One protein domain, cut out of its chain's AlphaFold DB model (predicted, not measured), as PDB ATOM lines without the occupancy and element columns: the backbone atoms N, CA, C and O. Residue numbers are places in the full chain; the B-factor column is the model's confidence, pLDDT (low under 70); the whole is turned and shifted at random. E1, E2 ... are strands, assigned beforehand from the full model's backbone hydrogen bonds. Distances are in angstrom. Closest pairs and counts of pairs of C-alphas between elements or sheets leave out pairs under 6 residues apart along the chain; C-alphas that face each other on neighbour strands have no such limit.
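What this domain is: This is residues 154 to 215 of the 293 residues of an uncharacterized protein of Geminicoccus sp (UniProt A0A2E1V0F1). With little regular structure, this is a strongly twisted sheet of five short strands joined by loops, with E5 nearest the middle and the E2 and E3 hairpin at one edge. The printed part has 62 residues, 22 of them in E1 to E5, and no named helix: all strand. The mixed sheet runs E2 E3 E5 E1 E4; the whole is compact, radius of gyration of the C-alphas 10.4 A, spanning 29 by 25 by 21 A.

How they stand to each other: Look at E5, residues 207 to 209, parallel to E3, residues 182 to 187; N 208 and O 185 are 2.8 A apart. E5 is antiparallel to E1, residues 159 to 163, with N 161 and O 207 at 2.8 A. Edge strand E2, residues 175 to 179, forms an antiparallel hairpin with E3, N 177 and O 184 at 2.9 A. Edge strand E4, residues 195 to 197, is antiparallel to E1, N 162 and O 196 at 2.8 A. These four pairs are within hydrogen-bond range.

Where its parts are: Find C-alpha 159 at (112.633, 136.450, 156.938); E1 runs 13.3 A from there. E2 spans 13.0 A, E3 16.3 A, E4 7.1 A; E5, 6.4 A, ends at (115.530, 133.938, 160.160).

The domain as a whole: C-alphas 167 and 215, the farthest apart, are 29.7 A apart. The E1 to E2 link is long; the printed part has no cut, and no printed residue is under 70 in pLDDT.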
ATOM      1  N   ASP A 154     111.575 136.978 168.599       80.75
ATOM      2  CA  ASP A 154     111.523 137.496 167.222       80.75
ATOM      3  C   ASP A 154     112.632 138.541 166.991       80.75
ATOM      4  O   ASP A 154     113.433 138.822 167.884       80.75
ATOM      5  N   CYS A 155     112.698 139.119 165.795       82.31
ATOM      6  CA  CYS A 155     113.716 140.089 165.412       82.31
ATOM      7  C   CYS A 155     113.206 141.149 164.428       82.31
ATOM      8  O   CYS A 155     112.223 140.971 163.710       82.31
ATOM      9  N   ILE A 156     113.924 142.266 164.327       76.62
ATOM     10  CA  ILE A 156     113.671 143.244 163.269       76.62
ATOM     11  C   ILE A 156     114.148 142.666 161.933       76.62
ATOM     12  O   ILE A 156     115.278 142.206 161.775       76.62
ATOM     13  N   GLY A 157     113.275 142.720 160.926       75.81
ATOM     14  CA  GLY A 157     113.608 142.296 159.567       75.81
ATOM     15  C   GLY A 157     113.432 140.802 159.284       75.81
ATOM     16  O   GLY A 157     113.760 140.389 158.168       75.81
ATOM     17  N   THR A 158     112.838 140.031 160.202       84.06
ATOM     18  CA  THR A 158     112.622 138.577 160.108       84.06
ATOM     19  C   THR A 158     112.212 138.090 158.723       84.06
ATOM     20  O   THR A 158     111.209 138.527 158.138       84.06
ATOM     21  N   LEU A 159     112.948 137.116 158.197       86.44
ATOM     22  CA  LEU A 159     112.633 136.450 156.938       86.44
ATOM     23  C   LEU A 159     111.993 135.093 157.233       86.44
ATOM     24  O   LEU A 159     112.619 134.242 157.856       86.44
ATOM     25  N   SER A 160     110.753 134.889 156.780       89.94
ATOM     26  CA  SER A 160     110.054 133.617 156.976       89.94
ATOM     27  C   SER A 160     110.416 132.587 155.907       89.94
ATOM     28  O   SER A 160     110.523 132.915 154.715       89.94
ATOM     29  N   TYR A 161     110.607 131.352 156.367       92.88
ATOM     30  CA  TYR A 161     110.910 130.169 155.582       92.88
ATOM     31  C   TYR A 161     110.007 128.998 155.993       92.88
ATOM     32  O   TYR A 161     109.701 128.836 157.175       92.88
ATOM     33  N   CYS A 162     109.642 128.143 155.037       92.88
ATOM     34  CA  CYS A 162     109.070 126.825 155.311       92.88
ATOM     35  C   CYS A 162     110.103 125.725 155.010       92.88
ATOM     36  O   CYS A 162     110.911 125.882 154.086       92.88
ATOM     37  N   PRO A 163     110.043 124.583 155.710       94.12
ATOM     38  CA  PRO A 163     110.705 123.360 155.272       94.12
ATOM     39  C   PRO A 163     110.229 122.935 153.875       94.12
ATOM     40  O   PRO A 163     109.033 122.988 153.589       94.12
ATOM     41  N   VAL A 164     111.146 122.498 153.007       93.31
ATOM     42  CA  VAL A 164     110.805 121.999 151.657       93.31
ATOM     43  C   VAL A 164     110.020 120.686 151.735       93.31
ATOM     44  O   VAL A 164     109.181 120.421 150.878       93.31
ATOM     45  N   THR A 165     110.252 119.875 152.773       90.88
ATOM     46  CA  THR A 165     109.517 118.626 153.014       90.88
ATOM     47  C   THR A 165     109.127 118.492 154.491       90.88
ATOM     48  O   THR A 165     109.838 119.022 155.347       90.88
ATOM     49  N   PRO A 166     108.068 117.734 154.833       85.19
ATOM     50  CA  PRO A 166     107.719 117.452 156.230       85.19
ATOM     51  C   PRO A 166     108.803 116.700 157.018       85.19
ATOM     52  O   PRO A 166     108.807 116.751 158.242       85.19
ATOM     53  N   ALA A 167     109.719 116.006 156.331       87.94
ATOM     54  CA  ALA A 167     110.815 115.255 156.945       87.94
ATOM     55  C   ALA A 167     112.045 116.123 157.274       87.94
ATOM     56  O   ALA A 167     112.999 115.641 157.877       87.94
ATOM     57  N   THR A 168     112.058 117.390 156.856       91.88
ATOM     58  CA  THR A 168     113.174 118.298 157.118       91.88
ATOM     59  C   THR A 168     113.283 118.578 158.618       91.88
ATOM     60  O   THR A 168     112.425 119.233 159.211       91.88
ATOM     61  N   THR A 169     114.378 118.122 159.224       90.94
ATOM     62  CA  THR A 169     114.667 118.355 160.640       90.94
ATOM     63  C   THR A 169     114.983 119.824 160.898       90.94
ATOM     64  O   THR A 169     115.906 120.391 160.311       90.94
ATOM     65  N   ILE A 170     114.243 120.436 161.823       91.06
ATOM     66  CA  ILE A 170     114.583 121.749 162.375       91.06
ATOM     67  C   ILE A 170     115.598 121.536 163.507       91.06
ATOM     68  O   ILE A 170     115.283 120.790 164.439       91.06
ATOM     69  N   PRO A 171     116.780 122.179 163.469       92.25
ATOM     70  CA  PRO A 171     117.808 122.005 164.493       92.25
ATOM     71  C   PRO A 171     117.291 122.196 165.925       92.25
ATOM     72  O   PRO A 171     116.528 123.117 166.227       92.25
ATOM     73  N   GLU A 172     117.726 121.332 166.842       88.94
ATOM     74  CA  GLU A 172     117.310 121.382 168.250       88.94
ATOM     75  C   GLU A 172     117.780 122.654 168.961       88.94
ATOM     76  O   GLU A 172     117.033 123.205 169.761       88.94
ATOM     77  N   GLY A 173     118.950 123.185 168.598       89.69
ATOM     78  CA  GLY A 173     119.504 124.407 169.190       89.69
ATOM     79  C   GLY A 173     118.830 125.716 168.763       89.69
ATOM     80  O   GLY A 173     119.234 126.774 169.230       89.69
ATOM     81  N   TRP A 174     117.840 125.688 167.865       91.62
ATOM     82  CA  TRP A 174     117.111 126.898 167.477       91.62
ATOM     83  C   TRP A 174     116.051 127.268 168.513       91.62
ATOM     84  O   TRP A 174     115.332 126.404 169.026       91.62
ATOM     85  N   THR A 175     115.927 128.567 168.787       90.44
ATOM     86  CA  THR A 175     114.919 129.116 169.699       90.44
ATOM     87  C   THR A 175     113.525 128.737 169.208       90.44
ATOM     88  O   THR A 175     113.240 128.837 168.017       90.44
ATOM     89  N   ARG A 176     112.640 128.301 170.109       88.69
ATOM     90  CA  ARG A 176     111.260 127.924 169.773       88.69
ATOM     91  C   ARG A 176     110.264 128.854 170.443       88.69
ATOM     92  O   ARG A 176     110.453 129.261 171.583       88.69
ATOM     93  N   GLY A 177     109.184 129.141 169.733       85.06
ATOM     94  CA  GLY A 177     108.033 129.868 170.248       85.06
ATOM     95  C   GLY A 177     106.729 129.331 169.672       85.06
ATOM     96  O   GLY A 177     106.709 128.320 168.965       85.06
ATOM     97  N   SER A 178     105.640 130.029 169.976       81.50
ATOM     98  CA  SER A 178     104.315 129.760 169.423       81.50
ATOM     99  C   SER A 178     103.795 131.005 168.712       81.50
ATOM    100  O   SER A 178     103.896 132.105 169.254       81.50
ATOM    101  N   MET A 179     103.259 130.837 167.506       77.00
ATOM    102  CA  MET A 179     102.596 131.888 166.729       77.00
ATOM    103  C   MET A 179     101.352 131.276 166.091       77.00
ATOM    104  O   MET A 179     101.458 130.269 165.394       77.00
ATOM    105  N   ASP A 180     100.178 131.841 166.370       74.94
ATOM    106  CA  ASP A 180      98.888 131.367 165.843       74.94
ATOM    107  C   ASP A 180      98.647 129.857 166.047       74.94
ATOM    108  O   ASP A 180      98.170 129.149 165.161       74.94
ATOM    109  N   GLY A 181      99.035 129.338 167.219       79.69
ATOM    110  CA  GLY A 181      98.898 127.918 167.569       79.69
ATOM    111  C   GLY A 181      99.922 126.989 166.909       79.69
ATOM    112  O   GLY A 181      99.862 125.779 167.116       79.69
ATOM    113  N   LYS A 182     100.875 127.528 166.141       83.88
ATOM    114  CA  LYS A 182     101.954 126.769 165.499       83.88
ATOM    115  C   LYS A 182     103.250 126.905 166.275       83.88
ATOM    116  O   LYS A 182     103.594 127.991 166.739       83.88
ATOM    117  N   THR A 183     104.023 125.824 166.339       87.94
ATOM    118  CA  THR A 183     105.422 125.908 166.766       87.94
ATOM    119  C   THR A 183     106.233 126.632 165.698       87.94
ATOM    120  O   THR A 183     106.230 126.244 164.531       87.94
ATOM    121  N   VAL A 184     106.950 127.668 166.115       89.88
ATOM    122  CA  VAL A 184     107.841 128.454 165.258       89.88
ATOM    123  C   VAL A 184     109.261 128.312 165.769       89.88
ATOM    124  O   VAL A 184     109.484 128.361 166.979       89.88
ATOM    125  N   ALA A 185     110.214 128.144 164.858       92.44
ATOM    126  CA  ALA A 185     111.631 128.170 165.191       92.44
ATOM    127  C   ALA A 185     112.269 129.475 164.720       92.44
ATOM    128  O   ALA A 185     111.937 129.981 163.650       92.44
ATOM    129  N   TYR A 186     113.213 129.987 165.496       91.81
ATOM    130  CA  TYR A 186     113.929 131.218 165.212       91.81
ATOM    131  C   TYR A 186     115.430 130.974 165.209       91.81
ATOM    132  O   TYR A 186     115.948 130.176 165.994       91.81
ATOM    133  N   THR A 187     116.133 131.656 164.311       92.12
ATOM    134  CA  THR A 187     117.563 131.433 164.113       92.12
ATOM    135  C   THR A 187     118.265 132.665 163.571       92.12
ATOM    136  O   THR A 187     117.741 133.350 162.698       92.12
ATOM    137  N   GLU A 188     119.484 132.913 164.033       92.44
ATOM    138  CA  GLU A 188     120.402 133.900 163.447       92.44
ATOM    139  C   GLU A 188     121.243 133.306 162.306       92.44
ATOM    140  O   GLU A 188     121.970 134.012 161.610       92.44
ATOM    141  N   SER A 189     121.140 131.994 162.078       91.38
ATOM    142  CA  SER A 189     121.810 131.304 160.976       91.38
ATOM    143  C   SER A 189     120.886 131.208 159.771       91.38
ATOM    144  O   SER A 189     119.758 130.729 159.878       91.38
ATOM    145  N   LYS A 190     121.373 131.627 158.599       91.88
ATOM    146  CA  LYS A 190     120.597 131.558 157.356       91.88
ATOM    147  C   LYS A 190     120.150 130.107 157.092       91.88
ATOM    148  O   LYS A 190     121.015 129.232 157.009       91.88
ATOM    149  N   PRO A 191     118.841 129.844 156.913       93.75
ATOM    150  CA  PRO A 191     118.356 128.513 156.566       93.75
ATOM    151  C   PRO A 191     118.996 127.995 155.271       93.75
ATOM    152  O   PRO A 191     119.216 128.760 154.326       93.75
ATOM    153  N   SER A 192     119.308 126.698 155.237       94.50
ATOM    154  CA  SER A 192     119.897 126.033 154.068       94.50
ATOM    155  C   SER A 192     118.881 125.869 152.929       94.50
ATOM    156  O   SER A 192     117.716 126.246 153.052       94.50
ATOM    157  N   SER A 193     119.296 125.240 151.827       95.12
ATOM    158  CA  SER A 193     118.410 124.883 150.706       95.12
ATOM    159  C   SER A 193     117.292 123.897 151.072       95.12
ATOM    160  O   SER A 193     116.375 123.707 150.278       95.12
ATOM    161  N   ALA A 194     117.321 123.302 152.270       95.50
ATOM    162  CA  ALA A 194     116.219 122.499 152.802       95.50
ATOM    163  C   ALA A 194     114.990 123.344 153.199       95.50
ATOM    164  O   ALA A 194     113.961 122.788 153.587       95.50
ATOM    165  N   PHE A 195     115.090 124.672 153.099       95.75
ATOM    166  CA  PHE A 195     114.031 125.622 153.401       95.75
ATOM    167  C   PHE A 195     113.838 126.607 152.242       95.75
ATOM    168  O   PHE A 195     114.795 127.003 151.578       95.75
ATOM    169  N   TYR A 196     112.606 127.062 152.027       92.81
ATOM    170  CA  TYR A 196     112.270 128.057 151.002       92.81
ATOM    171  C   TYR A 196     111.498 129.233 151.605       92.81
ATOM    172  O   TYR A 196     110.842 129.091 152.633       92.81
ATOM    173  N   ARG A 197     111.582 130.416 150.981       90.81
ATOM    174  CA  ARG A 197     110.856 131.615 151.434       90.81
ATOM    175  C   ARG A 197     109.358 131.449 151.204       90.81
ATOM    176  O   ARG A 197     108.947 131.164 150.085       90.81
ATOM    177  N   ALA A 198     108.558 131.705 152.230       88.56
ATOM    178  CA  ALA A 198     107.107 131.567 152.167       88.56
ATOM    179  C   ALA A 198     106.416 132.503 153.161       88.56
ATOM    180  O   ALA A 198     107.082 133.075 154.028       88.56
ATOM    181  N   GLN A 199     105.092 132.641 153.035       83.00
ATOM    182  CA  GLN A 199     104.283 133.256 154.083       83.00
ATOM    183  C   GLN A 199     104.304 132.385 155.345       83.00
ATOM    184  O   GLN A 199     104.099 131.175 155.261       83.00
ATOM    185  N   THR A 200     104.486 132.988 156.521       83.94
ATOM    186  CA  THR A 200     104.477 132.258 157.804       83.94
ATOM    187  C   THR A 200     103.182 131.460 158.013       83.94
ATOM    188  O   THR A 200     103.213 130.316 158.468       83.94
ATOM    189  N   SER A 201     102.041 132.026 157.608       82.81
ATOM    190  CA  SER A 201     100.717 131.392 157.671       82.81
ATOM    191  C   SER A 201     100.593 130.146 156.786       82.81
ATOM    192  O   SER A 201      99.850 129.229 157.140       82.81
ATOM    193  N   ALA A 202     101.355 130.058 155.696       84.31
ATOM    194  CA  ALA A 202     101.361 128.907 154.796       84.31
ATOM    195  C   ALA A 202     102.210 127.732 155.322       84.31
ATOM    196  O   ALA A 202     102.049 126.602 154.865       84.31
ATOM    197  N   CYS A 203     103.101 127.969 156.292       86.88
ATOM    198  CA  CYS A 203     103.957 126.929 156.860       86.88
ATOM    199  C   CYS A 203     103.270 126.210 158.029       86.88
ATOM    200  O   CYS A 203     102.699 126.860 158.905       86.88
ATOM    201  N   ALA A 204     103.395 124.882 158.105       86.75
ATOM    202  CA  ALA A 204     103.023 124.125 159.307       86.75
ATOM    203  C   ALA A 204     103.986 124.418 160.472       86.75
ATOM    204  O   ALA A 204     103.542 124.729 161.574       86.75
ATOM    205  N   THR A 205     105.293 124.409 160.185       87.56
ATOM    206  CA  THR A 205     106.360 124.705 161.153       87.56
ATOM    207  C   THR A 205     107.300 125.762 160.568       87.56
ATOM    208  O   THR A 205     108.325 125.417 159.975       87.56
ATOM    209  N   PRO A 206     106.923 127.052 160.614       91.38
ATOM    210  CA  PRO A 206     107.737 128.111 160.034       91.38
ATOM    211  C   PRO A 206     109.076 128.275 160.762       91.38
ATOM    212  O   PRO A 206     109.181 128.106 161.979       91.38
ATOM    213  N   VAL A 207     110.085 128.676 159.990       92.69
ATOM    214  CA  VAL A 207     111.395 129.118 160.470       92.69
ATOM    215  C   VAL A 207     111.538 130.610 160.199       92.69
ATOM    216  O   VAL A 207     111.364 131.074 159.071       92.69
ATOM    217  N   LEU A 208     111.867 131.362 161.237       91.38
ATOM    218  CA  LEU A 208     112.039 132.803 161.226       91.38
ATOM    219  C   LEU A 208     113.530 133.134 161.353       91.38
ATOM    220  O   LEU A 208     114.157 132.935 162.392       91.38
ATOM    221  N   TYR A 209     114.116 133.589 160.246       91.12
ATOM    222  CA  TYR A 209     115.530 133.938 160.160       91.12
ATOM    223  C   TYR A 209     115.762 135.405 160.542       91.12
ATOM    224  O   TYR A 209     115.185 136.307 159.925       91.12
ATOM    225  N   CYS A 210     116.652 135.601 161.513       89.00
ATOM    226  CA  CYS A 210     117.040 136.850 162.152       89.00
ATOM    227  C   CYS A 210     118.471 137.256 161.772       89.00
ATOM    228  O   CYS A 210     119.399 137.037 162.545       89.00
ATOM    229  N   PRO A 211     118.688 137.858 160.588       85.62
ATOM    230  CA  PRO A 211     120.031 138.214 160.120       85.62
ATOM    231  C   PRO A 211     120.749 139.258 160.989       85.62
ATOM    232  O   PRO A 211     121.952 139.445 160.833       85.62
ATOM    233  N   SER A 212     120.019 139.964 161.852       83.69
ATOM    234  CA  SER A 212     120.525 141.076 162.665       83.69
ATOM    235  C   SER A 212     120.396 140.822 164.169       83.69
ATOM    236  O   SER A 212     120.477 141.766 164.948       83.69
ATOM    237  N   GLY A 213     120.200 139.564 164.565       88.38
ATOM    238  CA  GLY A 213     119.984 139.184 165.957       88.38
ATOM    239  C   GLY A 213     118.537 139.322 166.415       88.38
ATOM    240  O   GLY A 213     117.673 139.804 165.682       88.38
ATOM    241  N   PHE A 214     118.280 138.834 167.623       89.88
ATOM    242  CA  PHE A 214     116.980 138.882 168.289       89.88
ATOM    243  C   PHE A 214     116.650 140.274 168.837       89.88
ATOM    244  O   PHE A 214     117.535 141.095 169.081       89.88
ATOM    245  N   ASN A 215     115.363 140.535 169.064       89.75
ATOM    246  CA  ASN A 215     114.906 141.766 169.697       89.75
ATOM    247  C   ASN A 215     115.422 141.872 171.138       89.75
ATOM    248  O   ASN A 215     115.220 140.972 171.955       89.75
TER     249      ASN A 215